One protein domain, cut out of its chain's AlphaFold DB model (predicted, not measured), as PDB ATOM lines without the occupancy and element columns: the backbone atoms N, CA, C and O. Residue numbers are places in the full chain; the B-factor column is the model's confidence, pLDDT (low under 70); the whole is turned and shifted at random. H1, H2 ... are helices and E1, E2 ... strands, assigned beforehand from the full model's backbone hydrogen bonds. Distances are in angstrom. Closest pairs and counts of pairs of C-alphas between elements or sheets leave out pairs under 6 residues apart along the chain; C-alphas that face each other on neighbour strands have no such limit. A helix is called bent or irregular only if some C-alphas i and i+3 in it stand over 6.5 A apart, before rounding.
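AT A GLANCE: This is residues 177 to 339 of the 498 residues of an uncharacterized protein of Bacteroides sp. AM18-9 (UniProt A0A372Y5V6). At one end, a small antiparallel sheet, E1 E2 E3, has H3 over one face; from the end of H3 the long H4 turns off at a corner and runs away to a strand hairpin, E4 E5, at the other end. H5 then folds back beside part of H4, and the short H1 and H2 lie in the middle. The printed part has 163 residues, with five named helices and five named strands in the order E1 E2 E3 H1 H2 H3 H4 E4 E5 H5, of mixed class. It is compact, with a radius of gyration of the C-alphas of 16.9 A and spans of 50 by 43 by 24 A.

HOW THE PARTS SIT: Start at the sheet, where E1, residues 181 to 183, E2, residues 188 to 194, and E3, residues 204 to 210, form a meander, each strand the antiparallel neighbour of the one before. Look for N 182 and O 190 at 2.8 A, and N 191 and O 207 at 2.8 A. H3, residues 245 to 262, is on this sheet in two layers, helix on one face, at a height over the sheet of 10.0 A, over E2 and E3; its closest C-alphas to E3 are Thr 249 and Thr 206, 7.2 A apart. H4, residues 264 to 287, touches H3 at Ser 260 and Phe 267, closest C-alphas 5.3 A apart, at a steep tilt of 66 degrees, opposite ways. H5, residues 310 to 332, touches H4 at a shallow tilt of 30 degrees, opposite ways, with closest C-alphas Leu 283 and Ile 321 at 6.3 A. H1, residues 220 to 223, touches H4 with closest C-alphas Ile 222 and Met 279 at 5.9 A. H2, residues 229 to 232, only just touches H5, with 3 pairs of C-alphas within 8 A, closest Lys 229 and Tyr 326 at 7.6 A. In the hairpin of E4, residues 292 to 298, and E5, residues 301 to 309, N 295 and O 306 are 3.0 A apart. Every O i to N i+4 pair is within hydrogen-bond range in H3, 18 of 20 in H4 and 13 of 19 in H5; H1 and H2 are too short for one.

IN THESE COORDINATES: Find C-alpha 181 at (33.875, -3.206, 26.520), where E1 begins. H3 measures 25.5 A, and H4 33.4 A with a kink of 36 degrees near residue 274. H5 is 34.1 A long and irregular, C-alphas 326 and 329 being 7.4 A apart; it ends at C-alpha 332 (22.578, -22.787, 17.826). E5 bends by 63 degrees at residue 304.

THE WHOLE: The C-alphas farthest apart, Asn 186 and Gly 310, are 50.6 A apart. The link H2 to H3, residues 233 to 244, is long. The printed part has no cut, and no printed residue is under 70 in pLDDT.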
ATOM      1  N   TRP A 177      46.877  -7.563  29.036       90.12
ATOM      2  CA  TRP A 177      45.496  -7.840  28.688       90.12
ATOM      3  C   TRP A 177      44.620  -6.615  28.918       90.12
ATOM      4  O   TRP A 177      44.298  -6.276  30.052       90.12
ATOM      5  N   SER A 178      44.173  -6.017  27.819       87.06
ATOM      6  CA  SER A 178      43.146  -4.986  27.815       87.06
ATOM      7  C   SER A 178      41.936  -5.496  27.048       87.06
ATOM      8  O   SER A 178      42.073  -6.118  25.992       87.06
ATOM      9  N   LYS A 179      40.750  -5.306  27.626       85.94
ATOM     10  CA  LYS A 179      39.465  -5.713  27.042       85.94
ATOM     11  C   LYS A 179      38.381  -4.676  27.353       85.94
ATOM     12  O   LYS A 179      37.378  -5.043  27.962       85.94
ATOM     13  N   PRO A 180      38.589  -3.386  27.037       83.19
ATOM     14  CA  PRO A 180      37.543  -2.400  27.240       83.19
ATOM     15  C   PRO A 180      36.303  -2.796  26.427       83.19
ATOM     16  O   PRO A 180      36.386  -3.007  25.214       83.19
ATOM     17  N   GLU A 181      35.180  -2.956  27.122       87.81
ATOM     18  CA  GLU A 181      33.875  -3.206  26.520       87.81
ATOM     19  C   GLU A 181      33.127  -1.884  26.399       87.81
ATOM     20  O   GLU A 181      32.949  -1.157  27.377       87.81
ATOM     21  N   PHE A 182      32.683  -1.591  25.184       89.56
ATOM     22  CA  PHE A 182      31.959  -0.381  24.850       89.56
ATOM     23  C   PHE A 182      30.573  -0.760  24.346       89.56
ATOM     24  O   PHE A 182      30.417  -1.443  23.330       89.56
ATOM     25  N   ARG A 183      29.545  -0.325  25.073       90.56
ATOM     26  CA  ARG A 183      28.154  -0.500  24.666       90.56
ATOM     27  C   ARG A 183      27.786   0.613  23.688       90.56
ATOM     28  O   ARG A 183      27.658   1.763  24.095       90.56
ATOM     29  N   LEU A 184      27.634   0.269  22.409       91.12
ATOM     30  CA  LEU A 184      27.334   1.233  21.349       91.12
ATOM     31  C   LEU A 184      25.822   1.496  21.241       91.12
ATOM     32  O   LEU A 184      25.400   2.617  20.964       91.12
ATOM     33  N   SER A 185      24.996   0.477  21.500       89.50
ATOM     34  CA  SER A 185      23.537   0.586  21.640       89.50
ATOM     35  C   SER A 185      22.990  -0.438  22.643       89.50
ATOM     36  O   SER A 185      23.736  -1.145  23.328       89.50
ATOM     37  N   ASN A 186      21.662  -0.545  22.752       89.12
ATOM     38  CA  ASN A 186      21.048  -1.614  23.538       89.12
ATOM     39  C   ASN A 186      21.321  -3.006  22.961       89.12
ATOM     40  O   ASN A 186      21.341  -3.962  23.735       89.12
ATOM     41  N   GLU A 187      21.556  -3.090  21.651       92.75
ATOM     42  CA  GLU A 187      21.715  -4.341  20.915       92.75
ATOM     43  C   GLU A 187      23.171  -4.637  20.556       92.75
ATOM     44  O   GLU A 187      23.522  -5.807  20.462       92.75
ATOM     45  N   LEU A 188      24.027  -3.626  20.381       94.88
ATOM     46  CA  LEU A 188      25.388  -3.823  19.886       94.88
ATOM     47  C   LEU A 188      26.445  -3.349  20.890       94.88
ATOM     48  O   LEU A 188      26.423  -2.203  21.353       94.88
ATOM     49  N   SER A 189      27.396  -4.228  21.207       96.00
ATOM     50  CA  SER A 189      28.605  -3.895  21.969       96.00
ATOM     51  C   SER A 189      29.865  -4.346  21.241       96.00
ATOM     52  O   SER A 189      29.845  -5.269  20.425       96.00
ATOM     53  N   VAL A 190      30.974  -3.671  21.529       96.44
ATOM     54  CA  VAL A 190      32.291  -3.985  20.977       96.44
ATOM     55  C   VAL A 190      33.314  -4.112  22.096       96.44
ATOM     56  O   VAL A 190      33.312  -3.348  23.058       96.44
ATOM     57  N   ILE A 191      34.213  -5.079  21.954       95.69
ATOM     58  CA  ILE A 191      35.356  -5.292  22.831       95.69
ATOM     59  C   ILE A 191      36.615  -5.295  21.971       95.69
ATOM     60  O   ILE A 191      36.786  -6.167  21.111       95.69
ATOM     61  N   TYR A 192      37.531  -4.367  22.239       95.62
ATOM     62  CA  TYR A 192      38.872  -4.402  21.658       95.62
ATOM     63  C   TYR A 192      39.784  -5.201  22.580       95.62
ATOM     64  O   TYR A 192      40.116  -4.765  23.676       95.62
ATOM     65  N   LYS A 193      40.145  -6.419  22.175       95.12
ATOM     66  CA  LYS A 193      40.968  -7.328  22.979       95.12
ATOM     67  C   LYS A 193      42.419  -7.198  22.534       95.12
ATOM     68  O   LYS A 193      42.745  -7.523  21.393       95.12
ATOM     69  N   THR A 194      43.297  -6.804  23.447       95.19
ATOM     70  CA  THR A 194      44.738  -6.680  23.192       95.19
ATOM     71  C   THR A 194      45.548  -7.360  24.290       95.19
ATOM     72  O   THR A 194      45.082  -7.480  25.423       95.19
ATOM     73  N   ASN A 195      46.787  -7.746  23.993       94.25
ATOM     74  CA  ASN A 195      47.798  -8.086  25.006       94.25
ATOM     75  C   ASN A 195      49.182  -7.498  24.679       94.25
ATOM     76  O   ASN A 195      50.202  -8.172  24.825       94.25
ATOM     77  N   PHE A 196      49.210  -6.254  24.200       95.69
ATOM     78  CA  PHE A 196      50.427  -5.601  23.724       95.69
ATOM     79  C   PHE A 196      51.562  -5.673  24.741       95.69
ATOM     80  O   PHE A 196      51.364  -5.424  25.929       95.69
ATOM     81  N   GLY A 197      52.767  -6.007  24.292       91.00
ATOM     82  CA  GLY A 197      53.928  -5.998  25.175       91.00
ATOM     83  C   GLY A 197      53.989  -7.142  26.187       91.00
ATOM     84  O   GLY A 197      54.945  -7.191  26.955       91.00
ATOM     85  N   TYR A 198      53.007  -8.050  26.222       89.75
ATOM     86  CA  TYR A 198      52.916  -9.088  27.250       89.75
ATOM     87  C   TYR A 198      53.297 -10.474  26.743       89.75
ATOM     88  O   TYR A 198      52.857 -10.918  25.684       89.75
ATOM     89  N   GLY A 199      54.055 -11.200  27.567       86.88
ATOM     90  CA  GLY A 199      54.469 -12.564  27.265       86.88
ATOM     91  C   GLY A 199      55.350 -12.643  26.021       86.88
ATOM     92  O   GLY A 199      55.994 -11.670  25.638       86.88
ATOM     93  N   ALA A 200      55.365 -13.816  25.385       86.19
ATOM     94  CA  ALA A 200      56.159 -14.073  24.184       86.19
ATOM     95  C   ALA A 200      55.504 -13.581  22.876       86.19
ATOM     96  O   ALA A 200      56.168 -13.558  21.844       86.19
ATOM     97  N   SER A 201      54.212 -13.227  22.887       86.38
ATOM     98  CA  SER A 201      53.480 -12.817  21.683       86.38
ATOM     99  C   SER A 201      52.280 -11.928  22.016       86.38
ATOM    100  O   SER A 201      51.584 -12.157  23.007       86.38
ATOM    101  N   SER A 202      52.030 -10.932  21.163       92.19
ATOM    102  CA  SER A 202      50.912  -9.989  21.268       92.19
ATOM    103  C   SER A 202      49.814 -10.279  20.228       92.19
ATOM    104  O   SER A 202      50.063 -10.878  19.185       92.19
ATOM    105  N   TYR A 203      48.592  -9.830  20.497       92.88
ATOM    106  CA  TYR A 203      47.410  -9.917  19.653       92.88
ATOM    107  C   TYR A 203      46.605  -8.620  19.731       92.88
ATOM    108  O   TYR A 203      46.645  -7.895  20.730       92.88
ATOM    109  N   PHE A 204      45.838  -8.371  18.672       95.31
ATOM    110  CA  PHE A 204      44.867  -7.293  18.584       95.31
ATOM    111  C   PHE A 204      43.627  -7.795  17.847       95.31
ATOM    112  O   PHE A 204      43.685  -8.119  16.659       95.31
ATOM    113  N   PHE A 205      42.516  -7.896  18.572       95.44
ATOM    114  CA  PHE A 205      41.248  -8.402  18.069       95.44
ATOM    115  C   PHE A 205      40.109  -7.423  18.342       95.44
ATOM    116  O   PHE A 205      40.077  -6.767  19.383       95.44
ATOM    117  N   THR A 206      39.119  -7.428  17.458       96.50
ATOM    118  CA  THR A 206      37.793  -6.864  17.726       96.50
ATOM    119  C   THR A 206      36.813  -7.999  17.934       96.50
ATOM    120  O   THR A 206      36.814  -8.959  17.166       96.50
ATOM    121  N   ASN A 207      35.965  -7.893  18.948       96.88
ATOM    122  CA  ASN A 207      34.853  -8.800  19.199       96.88
ATOM    123  C   ASN A 207      33.580  -7.968  19.340       96.88
ATOM    124  O   ASN A 207      33.485  -7.147  20.246       96.88
ATOM    125  N   ILE A 208      32.645  -8.161  18.418       96.94
ATOM    126  CA  ILE A 208      31.352  -7.487  18.376       96.94
ATOM    127  C   ILE A 208      30.288  -8.482  18.815       96.94
ATOM    128  O   ILE A 208      30.292  -9.639  18.385       96.94
ATOM    129  N   LYS A 209      29.373  -8.010  19.657       96.75
ATOM    130  CA  LYS A 209      28.166  -8.733  20.041       96.75
ATOM    131  C   LYS A 209      26.953  -7.997  19.515       96.75
ATOM    132  O   LYS A 209      26.841  -6.794  19.734       96.75
ATOM    133  N   TYR A 210      26.043  -8.727  18.883       97.12
ATOM    134  CA  TYR A 210      24.751  -8.221  18.442       97.12
ATOM    135  C   TYR A 210      23.630  -9.006  19.125       97.12
ATOM    136  O   TYR A 210      23.623 -10.234  19.117       97.12
ATOM    137  N   LYS A 211      22.727  -8.293  19.802       95.69
ATOM    138  CA  LYS A 211      21.679  -8.829  20.687       95.69
ATOM    139  C   LYS A 211      22.218  -9.863  21.687       95.69
ATOM    140  O   LYS A 211      21.574 -10.857  22.000       95.69
ATOM    141  N   GLY A 212      23.428  -9.608  22.193       94.94
ATOM    142  CA  GLY A 212      24.124 -10.473  23.149       94.94
ATOM    143  C   GLY A 212      24.850 -11.680  22.543       94.94
ATOM    144  O   GLY A 212      25.519 -12.390  23.289       94.94
ATOM    145  N   ILE A 213      24.774 -11.887  21.225       95.94
ATOM    146  CA  ILE A 213      25.406 -13.010  20.525       95.94
ATOM    147  C   ILE A 213      26.700 -12.542  19.851       95.94
ATOM    148  O   ILE A 213      26.723 -11.500  19.193       95.94
ATOM    149  N   ASP A 214      27.789 -13.290  20.034       96.12
ATOM    150  CA  ASP A 214      29.077 -12.991  19.403       96.12
ATOM    151  C   ASP A 214      28.998 -13.169  17.878       96.12
ATOM    152  O   ASP A 214      28.594 -14.222  17.383       96.12
ATOM    153  N   ILE A 215      29.457 -12.165  17.127       96.81
ATOM    154  CA  ILE A 215      29.666 -12.286  15.681       96.81
ATOM    155  C   ILE A 215      31.038 -12.919  15.465       96.81
ATOM    156  O   ILE A 215      32.056 -12.326  15.833       96.81
ATOM    157  N   LEU A 216      31.070 -14.123  14.895       96.94
ATOM    158  CA  LEU A 216      32.283 -14.928  14.742       96.94
ATOM    159  C   LEU A 216      32.649 -15.105  13.257       96.94
ATOM    160  O   LEU A 216      31.755 -15.318  12.440       96.94
ATOM    161  N   PRO A 217      33.945 -15.091  12.898       96.75
ATOM    162  CA  PRO A 217      34.408 -15.291  11.533       96.75
ATOM    163  C   PRO A 217      34.508 -16.788  11.243       96.75
ATOM    164  O   PRO A 217      35.595 -17.367  11.179       96.75
ATOM    165  N   TYR A 218      33.357 -17.452  11.138       97.56
ATOM    166  CA  TYR A 218      33.294 -18.891  10.883       97.56
ATOM    167  C   TYR A 218      34.056 -19.280   9.606       97.56
ATOM    168  O   TYR A 218      34.685 -20.341   9.566       97.56
ATOM    169  N   SER A 219      34.086 -18.406   8.593       96.81
ATOM    170  CA  SER A 219      34.782 -18.659   7.328       96.81
ATOM    171  C   SER A 219      36.303 -18.810   7.489       96.81
ATOM    172  O   SER A 219      36.932 -19.553   6.727       96.81
ATOM    173  N   ASP A 220      36.918 -18.205   8.514       96.12
ATOM    174  CA  ASP A 220      38.358 -18.339   8.779       96.12
ATOM    175  C   ASP A 220      38.764 -19.801   9.017       96.12
ATOM    176  O   ASP A 220      39.901 -20.190   8.730       96.12
ATOM    177  N   TRP A 221      37.825 -20.635   9.478       96.94
ATOM    178  CA  TRP A 221      38.037 -22.064   9.679       96.94
ATOM    179  C   TRP A 221      38.464 -22.785   8.396       96.94
ATOM    180  O   TRP A 221      39.347 -23.649   8.445       96.94
ATOM    181  N   ILE A 222      37.874 -22.402   7.256       95.94
ATOM    182  CA  ILE A 222      38.119 -23.027   5.953       95.94
ATOM    183  C   ILE A 222      39.076 -22.229   5.063       95.94
ATOM    184  O   ILE A 222      39.684 -22.802   4.160       95.94
ATOM    185  N   ARG A 223      39.240 -20.924   5.322       95.12
ATOM    186  CA  ARG A 223      40.155 -20.045   4.574       95.12
ATOM    187  C   ARG A 223      41.626 -20.295   4.918       95.12
ATOM    188  O   ARG A 223      42.471 -20.172   4.033       95.12
ATOM    189  N   TYR A 224      41.942 -20.654   6.169       95.62
ATOM    190  CA  TYR A 224      43.327 -20.754   6.648       95.62
ATOM    191  C   TYR A 224      43.742 -22.163   7.082       95.62
ATOM    192  O   TYR A 224      43.015 -22.871   7.786       95.62
ATOM    193  N   TYR A 225      44.971 -22.545   6.723       94.50
ATOM    194  CA  TYR A 225      45.584 -23.803   7.136       94.50
ATOM    195  C   TYR A 225      45.731 -23.842   8.660       94.50
ATOM    196  O   TYR A 225      45.124 -24.689   9.310       94.50
ATOM    197  N   HIS A 226      46.401 -22.845   9.248       90.44
ATOM    198  CA  HIS A 226      46.596 -22.727  10.700       90.44
ATOM    199  C   HIS A 226      45.435 -22.030  11.434       90.44
ATOM    200  O   HIS A 226      45.651 -21.159  12.278       90.44
ATOM    201  N   ALA A 227      44.191 -22.388  11.116       89.69
ATOM    202  CA  ALA A 227      43.026 -21.886  11.844       89.69
ATOM    203  C   ALA A 227      42.816 -22.678  13.144       89.69
ATOM    204  O   ALA A 227      42.762 -23.905  13.117       89.69
ATOM    205  N   ASN A 228      42.647 -21.992  14.276       86.62
ATOM    206  CA  ASN A 228      42.377 -22.625  15.566       86.62
ATOM    207  C   ASN A 228      40.989 -22.229  16.079       86.62
ATOM    208  O   ASN A 228      40.714 -21.050  16.307       86.62
ATOM    209  N   LYS A 229      40.133 -23.224  16.337       84.88
ATOM    210  CA  LYS A 229      38.779 -23.008  16.869       84.88
ATOM    211  C   LYS A 229      38.762 -22.167  18.150       84.88
ATOM    212  O   LYS A 229      37.906 -21.306  18.305       84.88
ATOM    213  N   ALA A 230      39.718 -22.394  19.059       86.38
ATOM    214  CA  ALA A 230      39.773 -21.721  20.352       86.38
ATOM    215  C   ALA A 230      40.101 -20.232  20.200       86.38
ATOM    216  O   ALA A 230      39.795 -19.449  21.100       86.38
ATOM    217  N   GLU A 231      40.708 -19.847  19.074       86.44
ATOM    218  CA  GLU A 231      40.887 -18.454  18.691       86.44
ATOM    219  C   GLU A 231      39.634 -17.904  18.003       86.44
ATOM    220  O   GLU A 231      39.157 -16.860  18.433       86.44
ATOM    221  N   ILE A 232      39.086 -18.601  16.993       91.81
ATOM    222  CA  ILE A 232      37.935 -18.130  16.186       91.81
ATOM    223  C   ILE A 232      36.755 -17.719  17.072       91.81
ATOM    224  O   ILE A 232      36.189 -16.652  16.875       91.81
ATOM    225  N   ILE A 233      36.439 -18.491  18.117       91.56
ATOM    226  CA  ILE A 233      35.319 -18.183  19.027       91.56
ATOM    227  C   ILE A 233      35.549 -16.962  19.940       91.56
ATOM    228  O   ILE A 233      34.745 -16.702  20.832       91.56
ATOM    229  N   ARG A 234      36.675 -16.249  19.812       88.50
ATOM    230  CA  ARG A 234      37.048 -15.133  20.700       88.50
ATOM    231  C   ARG A 234      37.018 -13.770  20.024       88.50
ATOM    232  O   ARG A 234      37.160 -12.770  20.740       88.50
ATOM    233  N   TYR A 235      36.879 -13.708  18.705       94.25
ATOM    234  CA  TYR A 235      36.926 -12.465  17.945       94.25
ATOM    235  C   TYR A 235      35.920 -12.472  16.801       94.25
ATOM    236  O   TYR A 235      35.478 -13.523  16.372       94.25
ATOM    237  N   THR A 236      35.603 -11.276  16.323       96.25
ATOM    238  CA  THR A 236      34.941 -10.999  15.045       96.25
ATOM    239  C   THR A 236      35.988 -10.715  13.972       96.25
ATOM    240  O   THR A 236      35.876 -11.195  12.852       96.25
ATOM    241  N   ARG A 237      37.058  -9.977  14.320       94.00
ATOM    242  CA  ARG A 237      38.159  -9.671  13.393       94.00
ATOM    243  C   ARG A 237      39.528  -9.642  14.071       94.00
ATOM    244  O   ARG A 237      39.642  -9.246  15.233       94.00
ATOM    245  N   ARG A 238      40.566 -10.029  13.318       93.06
ATOM    246  CA  ARG A 238      41.985  -9.904  13.695       93.06
ATOM    247  C   ARG A 238      42.632  -8.714  13.005       93.06
ATOM    248  O   ARG A 238      42.375  -8.473  11.827       93.06
ATOM    249  N   HIS A 239      43.554  -8.065  13.702       94.00
ATOM    250  CA  HIS A 239      44.263  -6.890  13.198       94.00
ATOM    251  C   HIS A 239      45.773  -7.079  13.271       94.00
ATOM    252  O   HIS A 239      46.274  -7.927  14.017       94.00
ATOM    253  N   LEU A 240      46.507  -6.298  12.477       93.62
ATOM    254  CA  LEU A 240      47.962  -6.243  12.605       93.62
ATOM    255  C   LEU A 240      48.346  -5.484  13.887       93.62
ATOM    256  O   LEU A 240      47.604  -4.650  14.400       93.62
ATOM    257  N   LEU A 241      49.539  -5.757  14.412       94.25
ATOM    258  CA  LEU A 241      50.062  -5.103  15.615       94.25
ATOM    259  C   LEU A 241      50.723  -3.767  15.260       94.25
ATOM    260  O   LEU A 241      51.936  -3.609  15.390       94.25
ATOM    261  N   LYS A 242      49.927  -2.825  14.751       94.56
ATOM    262  CA  LYS A 242      50.379  -1.493  14.334       94.56
ATOM    263  C   LYS A 242      49.395  -0.418  14.787       94.56
ATOM    264  O   LYS A 242      48.201  -0.684  14.895       94.56
ATOM    265  N   ASN A 243      49.887   0.793  15.039       94.69
ATOM    266  CA  ASN A 243      49.044   1.898  15.497       94.69
ATOM    267  C   ASN A 243      47.975   2.269  14.456       94.69
ATOM    268  O   ASN A 243      46.843   2.573  14.822       94.69
ATOM    269  N   GLU A 244      48.301   2.191  13.166       94.50
ATOM    270  CA  GLU A 244      47.412   2.566  12.060       94.50
ATOM    271  C   GLU A 244      46.198   1.634  11.935       94.50
ATOM    272  O   GLU A 244      45.165   2.017  11.387       94.50
ATOM    273  N   GLU A 245      46.285   0.416  12.473       95.88
ATOM    274  CA  GLU A 245      45.181  -0.547  12.440       95.88
ATOM    275  C   GLU A 245      44.008  -0.128  13.325       95.88
ATOM    276  O   GLU A 245      42.890  -0.585  13.099       95.88
ATOM    277  N   TRP A 246      44.218   0.778  14.286       97.12
ATOM    278  CA  TRP A 246      43.127   1.347  15.075       97.12
ATOM    279  C   TRP A 246      42.108   2.094  14.215       97.12
ATOM    280  O   TRP A 246      40.920   1.984  14.497       97.12
ATOM    281  N   ILE A 247      42.537   2.781  13.147       96.19
ATOM    282  CA  ILE A 247      41.619   3.469  12.223       96.19
ATOM    283  C   ILE A 247      40.717   2.435  11.552       96.19
ATOM    284  O   ILE A 247      39.506   2.472  11.730       96.19
ATOM    285  N   LYS A 248      41.317   1.429  10.902       95.56
ATOM    286  CA  LYS A 248      40.580   0.338  10.241       95.56
ATOM    287  C   LYS A 248      39.651  -0.399  11.202       95.56
ATOM    288  O   LYS A 248      38.558  -0.810  10.828       95.56
ATOM    289  N   THR A 249      40.099  -0.581  12.441       95.88
ATOM    290  CA  THR A 249      39.338  -1.237  13.505       95.88
ATOM    291  C   THR A 249      38.104  -0.431  13.905       95.88
ATOM    292  O   THR A 249      37.017  -0.998  14.048       95.88
ATOM    293  N   MET A 250      38.263   0.880  14.091       96.12
ATOM    294  CA  MET A 250      37.174   1.779  14.470       96.12
ATOM    295  C   MET A 250      36.220   2.020  13.296       96.12
ATOM    296  O   MET A 250      35.014   1.989  13.509       96.12
ATOM    297  N   ASP A 251      36.735   2.149  12.068       96.62
ATOM    298  CA  ASP A 251      35.933   2.258  10.842       96.62
ATOM    299  C   ASP A 251      35.065   1.016  10.649       96.62
ATOM    300  O   ASP A 251      33.855   1.126  10.479       96.62
ATOM    301  N   PHE A 252      35.659  -0.176  10.770       96.19
ATOM    302  CA  PHE A 252      34.923  -1.439  10.724       96.19
ATOM    303  C   PHE A 252      33.825  -1.498  11.794       96.19
ATOM    304  O   PHE A 252      32.715  -1.953  11.536       96.19
ATOM    305  N   THR A 253      34.115  -1.023  13.005       96.50
ATOM    306  CA  THR A 253      33.130  -1.005  14.093       96.50
ATOM    307  C   THR A 253      31.995  -0.015  13.814       96.50
ATOM    308  O   THR A 253      30.836  -0.333  14.080       96.50
ATOM    309  N   ALA A 254      32.306   1.158  13.255       96.12
ATOM    310  CA  ALA A 254      31.316   2.145  12.835       96.12
ATOM    311  C   ALA A 254      30.420   1.600  11.714       96.12
ATOM    312  O   ALA A 254      29.203   1.710  11.801       96.12
ATOM    313  N   GLU A 255      31.009   0.959  10.702       95.69
ATOM    314  CA  GLU A 255      30.294   0.323   9.591       95.69
ATOM    315  C   GLU A 255      29.320  -0.750  10.090       95.69
ATOM    316  O   GLU A 255      28.135  -0.711   9.756       95.69
ATOM    317  N   MET A 256      29.794  -1.655  10.951       94.56
ATOM    318  CA  MET A 256      28.972  -2.695  11.579       94.56
ATOM    319  C   MET A 256      27.798  -2.096  12.354       94.56
ATOM    320  O   MET A 256      26.660  -2.535  12.201       94.56
ATOM    321  N   TYR A 257      28.064  -1.075  13.170       95.56
ATOM    322  CA  TYR A 257      27.019  -0.393  13.921       95.56
ATOM    323  C   TYR A 257      25.990   0.250  12.994       95.56
ATOM    324  O   TYR A 257      24.801  -0.034  13.113       95.56
ATOM    325  N   ASN A 258      26.441   1.081  12.054       95.00
ATOM    326  CA  ASN A 258      25.562   1.831  11.163       95.00
ATOM    327  C   ASN A 258      24.700   0.876  10.330       95.00
ATOM    328  O   ASN A 258      23.492   1.066  10.240       95.00
ATOM    329  N   SER A 259      25.290  -0.206   9.811       94.81
ATOM    330  CA  SER A 259      24.560  -1.256   9.095       94.81
ATOM    331  C   SER A 259      23.499  -1.922   9.979       94.81
ATOM    332  O   SER A 259      22.370  -2.095   9.528       94.81
ATOM    333  N   SER A 260      23.816  -2.216  11.248       95.00
ATOM    334  CA  SER A 260      22.863  -2.834  12.186       95.00
ATOM    335  C   SER A 260      21.665  -1.948  12.540       95.00
ATOM    336  O   SER A 260      20.614  -2.473  12.894       95.00
ATOM    337  N   ILE A 261      21.817  -0.621  12.450       92.75
ATOM    338  CA  ILE A 261      20.745   0.348  12.708       92.75
ATOM    339  C   ILE A 261      19.925   0.614  11.442       92.75
ATOM    340  O   ILE A 261      18.700   0.685  11.511       92.75
ATOM    341  N   MET A 262      20.586   0.772  10.292       91.69
ATOM    342  CA  MET A 262      19.926   1.151   9.040       91.69
ATOM    343  C   MET A 262      19.123  -0.002   8.432       91.69
ATOM    344  O   MET A 262      17.986   0.210   8.014       91.69
ATOM    345  N   GLU A 263      19.695  -1.208   8.382       93.50
ATOM    346  CA  GLU A 263      19.087  -2.372   7.722       93.50
ATOM    347  C   GLU A 263      19.382  -3.662   8.518       93.50
ATOM    348  O   GLU A 263      20.249  -4.445   8.125       93.50
ATOM    349  N   PRO A 264      18.681  -3.916   9.645       94.19
ATOM    350  CA  PRO A 264      19.003  -5.019  10.559       94.19
ATOM    351  C   PRO A 264      19.017  -6.411   9.908       94.19
ATOM    352  O   PRO A 264      19.906  -7.212  10.194       94.19
ATOM    353  N   ASP A 265      18.070  -6.699   9.012       94.81
ATOM    354  CA  ASP A 265      17.991  -8.002   8.334       94.81
ATOM    355  C   ASP A 265      19.160  -8.192   7.353       94.81
ATOM    356  O   ASP A 265      19.805  -9.239   7.333       94.81
ATOM    357  N   VAL A 266      19.495  -7.140   6.597       95.31
ATOM    358  CA  VAL A 266      20.655  -7.120   5.690       95.31
ATOM    359  C   VAL A 266      21.958  -7.233   6.480       95.31
ATOM    360  O   VAL A 266      22.888  -7.908   6.048       95.31
ATOM    361  N   PHE A 267      22.029  -6.607   7.656       96.44
ATOM    362  CA  PHE A 267      23.164  -6.726   8.564       96.44
ATOM    363  C   PHE A 267      23.367  -8.170   9.039       96.44
ATOM    364  O   PHE A 267      24.491  -8.672   8.977       96.44
ATOM    365  N   ILE A 268      22.298  -8.843   9.484       97.25
ATOM    366  CA  ILE A 268      22.358 -10.247   9.919       97.25
ATOM    367  C   ILE A 268      22.859 -11.126   8.770       97.25
ATOM    368  O   ILE A 268      23.807 -11.891   8.958       97.25
ATOM    369  N   GLU A 269      22.286 -10.976   7.576       96.31
ATOM    370  CA  GLU A 269      22.691 -11.763   6.411       96.31
ATOM    371  C   GLU A 269      24.173 -11.527   6.068       96.31
ATOM    372  O   GLU A 269      24.971 -12.466   5.992       96.31
ATOM    373  N   ASN A 270      24.573 -10.257   5.947       95.06
ATOM    374  CA  ASN A 270      25.895  -9.894   5.450       95.06
ATOM    375  C   ASN A 270      27.033 -10.201   6.420       95.06
ATOM    376  O   ASN A 270      28.107 -10.615   5.980       95.06
ATOM    377  N   TRP A 271      26.822  -9.973   7.715       95.12
ATOM    378  CA  TRP A 271      27.898 -10.014   8.705       95.12
ATOM    379  C   TRP A 271      27.893 -11.263   9.578       95.12
ATOM    380  O   TRP A 271      28.899 -11.547  10.228       95.12
ATOM    381  N   ILE A 272      26.783 -12.000   9.612       96.50
ATOM    382  CA  ILE A 272      26.638 -13.193  10.450       96.50
ATOM    383  C   ILE A 272      26.438 -14.427   9.572       96.50
ATOM    384  O   ILE A 272      27.218 -15.375   9.666       96.50
ATOM    385  N   ILE A 273      25.426 -14.424   8.702       97.81
ATOM    386  CA  ILE A 273      25.049 -15.626   7.943       97.81
ATOM    387  C   ILE A 273      26.037 -15.927   6.822       97.81
ATOM    388  O   ILE A 273      26.422 -17.084   6.671       97.81
ATOM    389  N   ASN A 274      26.557 -14.918   6.122       97.62
ATOM    390  CA  ASN A 274      27.598 -15.127   5.111       97.62
ATOM    391  C   ASN A 274      28.854 -15.812   5.674       97.62
ATOM    392  O   ASN A 274      29.440 -16.659   5.001       97.62
ATOM    393  N   GLU A 275      29.254 -15.516   6.915       97.88
ATOM    394  CA  GLU A 275      30.388 -16.194   7.559       97.88
ATOM    395  C   GLU A 275      30.116 -17.693   7.759       97.88
ATOM    396  O   GLU A 275      30.990 -18.532   7.506       97.88
ATOM    397  N   VAL A 276      28.894 -18.043   8.172       98.38
ATOM    398  CA  VAL A 276      28.450 -19.437   8.314       98.38
ATOM    399  C   VAL A 276      28.363 -20.112   6.945       98.38
ATOM    400  O   VAL A 276      28.916 -21.196   6.759       98.38
ATOM    401  N   ASP A 277      27.714 -19.476   5.972       98.44
ATOM    402  CA  ASP A 277      27.521 -20.022   4.631       98.44
ATOM    403  C   ASP A 277      28.845 -20.270   3.907       98.44
ATOM    404  O   ASP A 277      29.041 -21.339   3.324       98.44
ATOM    405  N   GLU A 278      29.795 -19.340   4.001       98.31
ATOM    406  CA  GLU A 278      31.133 -19.524   3.449       98.31
ATOM    407  C   GLU A 278      31.865 -20.714   4.072       98.31
ATOM    408  O   GLU A 278      32.488 -21.497   3.341       98.31
ATOM    409  N   MET A 279      31.777 -20.879   5.399       98.38
ATOM    410  CA  MET A 279      32.341 -22.040   6.083       98.38
ATOM    411  C   MET A 279      31.706 -23.330   5.553       98.38
ATOM    412  O   MET A 279      32.434 -24.231   5.135       98.38
ATOM    413  N   VAL A 280      30.372 -23.418   5.521       98.56
ATOM    414  CA  VAL A 280      29.655 -24.632   5.096       98.56
ATOM    415  C   VAL A 280      29.935 -24.969   3.633       98.56
ATOM    416  O   VAL A 280      30.369 -26.084   3.340       98.56
ATOM    417  N   LYS A 281      29.804 -24.005   2.714       98.38
ATOM    418  CA  LYS A 281      30.153 -24.201   1.296       98.38
ATOM    419  C   LYS A 281      31.619 -24.591   1.129       98.38
ATOM    420  O   LYS A 281      31.969 -25.370   0.246       98.38
ATOM    421  N   GLY A 282      32.502 -24.042   1.959       98.06
ATOM    422  CA  GLY A 282      33.908 -24.415   1.979       98.06
ATOM    423  C   GLY A 282      34.137 -25.867   2.409       98.06
ATOM    424  O   GLY A 282      34.918 -26.560   1.760       98.06
ATOM    425  N   LEU A 283      33.440 -26.343   3.445       98.50
ATOM    426  CA  LEU A 283      33.488 -27.739   3.897       98.50
ATOM    427  C   LEU A 283      32.978 -28.696   2.816       98.50
ATOM    428  O   LEU A 283      33.644 -29.685   2.518       98.50
ATOM    429  N   GLU A 284      31.857 -28.369   2.176       98.38
ATOM    430  CA  GLU A 284      31.280 -29.149   1.072       98.38
ATOM    431  C   GLU A 284      32.233 -29.215  -0.130       98.38
ATOM    432  O   GLU A 284      32.465 -30.286  -0.699       98.38
ATOM    433  N   ARG A 285      32.846 -28.084  -0.507       96.94
ATOM    434  CA  ARG A 285      33.877 -28.060  -1.555       96.94
ATOM    435  C   ARG A 285      35.072 -28.920  -1.165       96.94
ATOM    436  O   ARG A 285      35.540 -29.698  -1.990       96.94
ATOM    437  N   LEU A 286      35.561 -28.790   0.068       97.00
ATOM    438  CA  LEU A 286      36.724 -29.525   0.560       97.00
ATOM    439  C   LEU A 286      36.467 -31.039   0.592       97.00
ATOM    440  O   LEU A 286      37.320 -31.805   0.146       97.00
ATOM    441  N   LEU A 287      35.294 -31.475   1.056       96.56
ATOM    442  CA  LEU A 287      34.890 -32.883   1.100       96.56
ATOM    443  C   LEU A 287      35.024 -33.558  -0.274       96.56
ATOM    444  O   LEU A 287      35.560 -34.664  -0.366       96.56
ATOM    445  N   ASN A 288      34.606 -32.858  -1.331       92.69
ATOM    446  CA  ASN A 288      34.543 -33.368  -2.702       92.69
ATOM    447  C   ASN A 288      35.878 -33.287  -3.481       92.69
ATOM    448  O   ASN A 288      35.936 -33.692  -4.641       92.69
ATOM    449  N   ARG A 289      36.963 -32.766  -2.889       92.62
ATOM    450  CA  ARG A 289      38.287 -32.652  -3.546       92.62
ATOM    451  C   ARG A 289      39.127 -33.915  -3.374       92.62
ATOM    452  O   ARG A 289      39.367 -34.316  -2.244       92.62
ATOM    453  N   ASN A 290      39.642 -34.506  -4.452       87.88
ATOM    454  CA  ASN A 290      40.402 -35.771  -4.387       87.88
ATOM    455  C   ASN A 290      41.839 -35.683  -4.919       87.88
ATOM    456  O   ASN A 290      42.604 -36.630  -4.779       87.88
ATOM    457  N   ASP A 291      42.210 -34.559  -5.516       88.75
ATOM    458  CA  ASP A 291      43.469 -34.345  -6.217       88.75
ATOM    459  C   ASP A 291      44.379 -33.383  -5.441       88.75
ATOM    460  O   ASP A 291      45.225 -33.808  -4.649       88.75
ATOM    461  N   LYS A 292      44.174 -32.082  -5.647       92.31
ATOM    462  CA  LYS A 292      44.987 -30.985  -5.153       92.31
ATOM    463  C   LYS A 292      44.082 -29.946  -4.512       92.31
ATOM    464  O   LYS A 292      43.074 -29.531  -5.080       92.31
ATOM    465  N   TYR A 293      44.483 -29.480  -3.337       94.50
ATOM    466  CA  TYR A 293      43.822 -28.381  -2.653       94.50
ATOM    467  C   TYR A 293      44.840 -27.324  -2.240       94.50
ATOM    468  O   TYR A 293      45.827 -27.633  -1.570       94.50
ATOM    469  N   GLU A 294      44.605 -26.084  -2.655       94.19
ATOM    470  CA  GLU A 294      45.399 -24.932  -2.236       94.19
ATOM    471  C   GLU A 294      44.697 -24.223  -1.080       94.19
ATOM    472  O   GLU A 294      43.498 -23.956  -1.130       94.19
ATOM    473  N   ILE A 295      45.455 -23.938  -0.027       95.06
ATOM    474  CA  ILE A 295      44.965 -23.309   1.199       95.06
ATOM    475  C   ILE A 295      45.939 -22.211   1.613       95.06
ATOM    476  O   ILE A 295      47.158 -22.384   1.546       95.06
ATOM    477  N   ILE A 296      45.404 -21.080   2.061       95.38
ATOM    478  CA  ILE A 296      46.216 -19.971   2.557       95.38
ATOM    479  C   ILE A 296      46.864 -20.391   3.878       95.38
ATOM    480  O   ILE A 296      46.211 -20.972   4.743       95.38
ATOM    481  N   ASN A 297      48.144 -20.075   4.062       91.62
ATOM    482  CA  ASN A 297      48.908 -20.433   5.253       91.62
ATOM    483  C   ASN A 297      48.231 -19.911   6.537       91.62
ATOM    484  O   ASN A 297      47.833 -20.684   7.413       91.62
ATOM    485  N   SER A 298      48.055 -18.592   6.631       90.25
ATOM    486  CA  SER A 298      47.392 -17.947   7.768       90.25
ATOM    487  C   SER A 298      46.906 -16.542   7.420       90.25
ATOM    488  O   SER A 298      47.292 -15.971   6.399       90.25
ATOM    489  N   TYR A 299      46.119 -15.946   8.318       86.62
ATOM    490  CA  TYR A 299      45.633 -14.570   8.193       86.62
ATOM    491  C   TYR A 299      46.750 -13.537   7.960       86.62
ATOM    492  O   TYR A 299      46.544 -12.569   7.232       86.62
ATOM    493  N   PHE A 300      47.932 -13.733   8.554       86.25
ATOM    494  CA  PHE A 300      49.060 -12.800   8.438       86.25
ATOM    495  C   PHE A 300      50.025 -13.131   7.290       86.25
ATOM    496  O   PHE A 300      50.866 -12.305   6.949       86.25
ATOM    497  N   HIS A 301      49.886 -14.304   6.669       85.69
ATOM    498  CA  HIS A 301      50.722 -14.765   5.558       85.69
ATOM    499  C   HIS A 301      49.847 -15.146   4.362       85.69
ATOM    500  O   HIS A 301      49.915 -16.272   3.869       85.69
ATOM    501  N   LYS A 302      48.998 -14.208   3.920       85.12
ATOM    502  CA  LYS A 302      47.982 -14.457   2.883       85.12
ATOM    503  C   LYS A 302      48.573 -14.839   1.527       85.12
ATOM    504  O   LYS A 302      47.975 -15.629   0.812       85.12
ATOM    505  N   ASP A 303      49.767 -14.342   1.219       88.81
ATOM    506  CA  ASP A 303      50.455 -14.633  -0.044       88.81
ATOM    507  C   ASP A 303      51.127 -16.016  -0.043       88.81
ATOM    508  O   ASP A 303      51.521 -16.539  -1.085       88.81
ATOM    509  N   THR A 304      51.250 -16.646   1.127       91.69
ATOM    510  CA  THR A 304      51.835 -17.982   1.260       91.69
ATOM    511  C   THR A 304      50.740 -19.036   1.224       91.69
ATOM    512  O   THR A 304      49.819 -19.012   2.039       91.69
ATOM    513  N   HIS A 305      50.874 -19.997   0.315       92.00
ATOM    514  CA  HIS A 305      49.900 -21.064   0.113       92.00
ATOM    515  C   HIS A 305      50.534 -22.430   0.371       92.00
ATOM    516  O   HIS A 305      51.697 -22.662   0.036       92.00
ATOM    517  N   PHE A 306      49.756 -23.351   0.937       92.44
ATOM    518  CA  PHE A 306      50.100 -24.765   0.997       92.44
ATOM    519  C   PHE A 306      49.319 -25.530  -0.061       92.44
ATOM    520  O   PHE A 306      48.130 -25.301  -0.265       92.44
ATOM    521  N   THR A 307      49.999 -26.467  -0.712       94.94
ATOM    522  CA  THR A 307      49.375 -27.437  -1.607       94.94
ATOM    523  C   THR A 307      49.235 -28.765  -0.875       94.94
ATOM    524  O   THR A 307      50.231 -29.364  -0.471       94.94
ATOM    525  N   LEU A 308      47.998 -29.231  -0.712       95.62
ATOM    526  CA  LEU A 308      47.661 -30.488  -0.053       95.62
ATOM    527  C   LEU A 308      47.211 -31.520  -1.088       95.62
ATOM    528  O   LEU A 308      46.378 -31.223  -1.943       95.62
ATOM    529  N   MET A 309      47.754 -32.735  -0.988       94.94
ATOM    530  CA  MET A 309      47.429 -33.881  -1.844       94.94
ATOM    531  C   MET A 309      47.509 -35.181  -1.033       94.94
ATOM    532  O   MET A 309      48.150 -35.221   0.024       94.94
ATOM    533  N   GLY A 310      46.872 -36.246  -1.527       93.69
ATOM    534  CA  GLY A 310      46.919 -37.581  -0.920       93.69
ATOM    535  C   GLY A 310      46.554 -37.574   0.569       93.69
ATOM    536  O   GLY A 310      45.600 -36.917   0.988       93.69
ATOM    537  N   ARG A 311      47.354 -38.252   1.398       93.56
ATOM    538  CA  ARG A 311      47.129 -38.352   2.853       93.56
ATOM    539  C   ARG A 311      47.088 -37.016   3.582       93.56
ATOM    540  O   ARG A 311      46.317 -36.868   4.524       93.56
ATOM    541  N   ASN A 312      47.873 -36.032   3.143       94.69
ATOM    542  CA  ASN A 312      47.846 -34.701   3.750       94.69
ATOM    543  C   ASN A 312      46.502 -34.007   3.508       94.69
ATOM    544  O   ASN A 312      46.007 -33.312   4.393       94.69
ATOM    545  N   LEU A 313      45.885 -34.235   2.344       96.31
ATOM    546  CA  LEU A 313      44.538 -33.747   2.066       96.31
ATOM    547  C   LEU A 313      43.497 -34.485   2.917       96.31
ATOM    548  O   LEU A 313      42.648 -33.829   3.507       96.31
ATOM    549  N   VAL A 314      43.582 -35.814   3.054       96.38
ATOM    550  CA  VAL A 314      42.664 -36.587   3.921       96.38
ATOM    551  C   VAL A 314      42.763 -36.139   5.382       96.38
ATOM    552  O   VAL A 314      41.740 -35.889   6.018       96.38
ATOM    553  N   ARG A 315      43.987 -35.956   5.895       96.62
ATOM    554  CA  ARG A 315      44.251 -35.398   7.229       96.62
ATOM    555  C   ARG A 315      43.575 -34.044   7.407       96.62
ATOM    556  O   ARG A 315      42.841 -33.849   8.371       96.62
ATOM    557  N   PHE A 316      43.780 -33.138   6.455       97.12
ATOM    558  CA  PHE A 316      43.213 -31.794   6.495       97.12
ATOM    559  C   PHE A 316      41.680 -31.793   6.390       97.12
ATOM    560  O   PHE A 316      41.016 -31.078   7.136       97.12
ATOM    561  N   LYS A 317      41.092 -32.637   5.529       97.38
ATOM    562  CA  LYS A 317      39.635 -32.855   5.483       97.38
ATOM    563  C   LYS A 317      39.108 -33.305   6.843       97.38
ATOM    564  O   LYS A 317      38.138 -32.734   7.331       97.38
ATOM    565  N   GLY A 318      39.758 -34.302   7.448       97.38
ATOM    566  CA  GLY A 318      39.410 -34.812   8.772       97.38
ATOM    567  C   GLY A 318      39.425 -33.709   9.825       97.38
ATOM    568  O   GLY A 318      38.435 -33.535  10.529       97.38
ATOM    569  N   GLU A 319      40.496 -32.914   9.868       97.44
ATOM    570  CA  GLU A 319      40.622 -31.781  10.784       97.44
ATOM    571  C   GLU A 319      39.485 -30.773  10.603       97.44
ATOM    572  O   GLU A 319      38.782 -30.458  11.564       97.44
ATOM    573  N   LYS A 320      39.283 -30.277   9.375       97.62
ATOM    574  CA  LYS A 320      38.328 -29.200   9.100       97.62
ATOM    575  C   LYS A 320      36.881 -29.648   9.253       97.62
ATOM    576  O   LYS A 320      36.089 -28.946   9.876       97.62
ATOM    577  N   ILE A 321      36.526 -30.819   8.738       98.25
ATOM    578  CA  ILE A 321      35.142 -31.297   8.771       98.25
ATOM    579  C   ILE A 321      34.757 -31.739  10.187       98.25
ATOM    580  O   ILE A 321      33.765 -31.231  10.715       98.25
ATOM    581  N   ALA A 322      35.574 -32.572  10.847       97.81
ATOM    582  CA  ALA A 322      35.309 -32.983  12.230       97.81
ATOM    583  C   ALA A 322      35.383 -31.801  13.200       97.81
ATOM    584  O   ALA A 322      34.589 -31.701  14.135       97.81
ATOM    585  N   GLY A 323      36.316 -30.872  12.977       96.44
ATOM    586  CA  GLY A 323      36.467 -29.701  13.829       96.44
ATOM    587  C   GLY A 323      35.311 -28.702  13.721       96.44
ATOM    588  O   GLY A 323      35.048 -27.995  14.694       96.44
ATOM    589  N   ALA A 324      34.562 -28.688  12.613       97.56
ATOM    590  CA  ALA A 324      33.380 -27.836  12.475       97.56
ATOM    591  C   ALA A 324      32.268 -28.189  13.485       97.56
ATOM    592  O   ALA A 324      31.508 -27.312  13.897       97.56
ATOM    593  N   LEU A 325      32.224 -29.438  13.971       97.00
ATOM    594  CA  LEU A 325      31.292 -29.872  15.023       97.00
ATOM    595  C   LEU A 325      31.491 -29.113  16.347       97.00
ATOM    596  O   LEU A 325      30.571 -29.031  17.157       97.00
ATOM    597  N   TYR A 326      32.664 -28.516  16.576       94.25
ATOM    598  CA  TYR A 326      32.902 -27.706  17.771       94.25
ATOM    599  C   TYR A 326      32.215 -26.334  17.737       94.25
ATOM    600  O   TYR A 326      32.148 -25.683  18.775       94.25
ATOM    601  N   PHE A 327      31.706 -25.888  16.584       96.06
ATOM    602  CA  PHE A 327      30.961 -24.629  16.474       96.06
ATOM    603  C   PHE A 327      29.457 -24.796  16.719       96.06
ATOM    604  O   PHE A 327      28.745 -23.802  16.756       96.06
ATOM    605  N   MET A 328      28.963 -26.021  16.918       94.94
ATOM    606  CA  MET A 328      27.526 -26.321  16.950       94.94
ATOM    607  C   MET A 328      26.757 -25.551  18.016       94.94
ATOM    608  O   MET A 328      25.691 -25.018  17.726       94.94
ATOM    609  N   ASP A 329      27.305 -25.441  19.225       94.44
ATOM    610  CA  ASP A 329      26.659 -24.679  20.295       94.44
ATOM    611  C   ASP A 329      26.583 -23.187  19.937       94.44
ATOM    612  O   ASP A 329      25.549 -22.556  20.132       94.44
ATOM    613  N   LYS A 330      27.635 -22.649  19.304       95.62
ATOM    614  CA  LYS A 330      27.676 -21.257  18.834       95.62
ATOM    615  C   LYS A 330      26.766 -20.988  17.640       95.62
ATOM    616  O   LYS A 330      26.159 -19.928  17.580       95.62
ATOM    617  N   LEU A 331      26.605 -21.948  16.733       97.25
ATOM    618  CA  LEU A 331      25.629 -21.848  15.648       97.25
ATOM    619  C   LEU A 331      24.198 -21.877  16.197       97.25
ATOM    620  O   LEU A 331      23.374 -21.067  15.787       97.25
ATOM    621  N   LYS A 332      23.903 -22.735  17.181       96.44
ATOM    622  CA  LYS A 332      22.578 -22.787  17.826       96.44
ATOM    623  C   LYS A 332      22.211 -21.484  18.538       96.44
ATOM    624  O   LYS A 332      21.036 -21.119  18.551       96.44
ATOM    625  N   GLU A 333      23.191 -20.757  19.081       96.81
ATOM    626  CA  GLU A 333      22.979 -19.418  19.654       96.81
ATOM    627  C   GLU A 333      22.428 -18.408  18.625       96.81
ATOM    628  O   GLU A 333      21.773 -17.454  19.029       96.81
ATOM    629  N   LEU A 334      22.617 -18.621  17.312       97.44
ATOM    630  CA  LEU A 334      22.126 -17.724  16.251       97.44
ATOM    631  C   LEU A 334      20.632 -17.883  15.936       97.44
ATOM    632  O   LEU A 334      20.069 -17.039  15.243       97.44
ATOM    633  N   LYS A 335      19.967 -18.927  16.445       96.94
ATOM    634  CA  LYS A 335      18.555 -19.231  16.151       96.94
ATOM    635  C   LYS A 335      17.581 -18.059  16.372       96.94
ATOM    636  O   LYS A 335      16.679 -17.902  15.554       96.94
ATOM    637  N   PRO A 336      17.730 -17.215  17.415       96.38
ATOM    638  CA  PRO A 336      16.878 -16.037  17.588       96.38
ATOM    639  C   PRO A 336      17.101 -14.936  16.539       96.38
ATOM    640  O   PRO A 336      16.234 -14.083  16.382       96.38
ATOM    641  N   LEU A 337      18.258 -14.919  15.865       95.69
ATOM    642  CA  LEU A 337      18.588 -13.951  14.812       95.69
ATOM    643  C   LEU A 337      18.211 -14.462  13.421       95.69
ATOM    644  O   LEU A 337      17.854 -13.666  12.562       95.69
ATOM    645  N   TYR A 338      18.307 -15.774  13.198       96.44
ATOM    646  CA  TYR A 338      18.091 -16.382  11.893       96.44
ATOM    647  C   TYR A 338      17.485 -17.780  12.033       96.44
ATOM    648  O   TYR A 338      18.135 -18.717  12.506       96.44
ATOM    649  N   ALA A 339      16.221 -17.916  11.626       93.75
ATOM    650  CA  ALA A 339      15.431 -19.128  11.844       93.75
ATOM    651  C   ALA A 339      16.000 -20.359  11.113       93.75
ATOM    652  O   ALA A 339      15.965 -21.466  11.654       93.75
TER     653      ALA A 339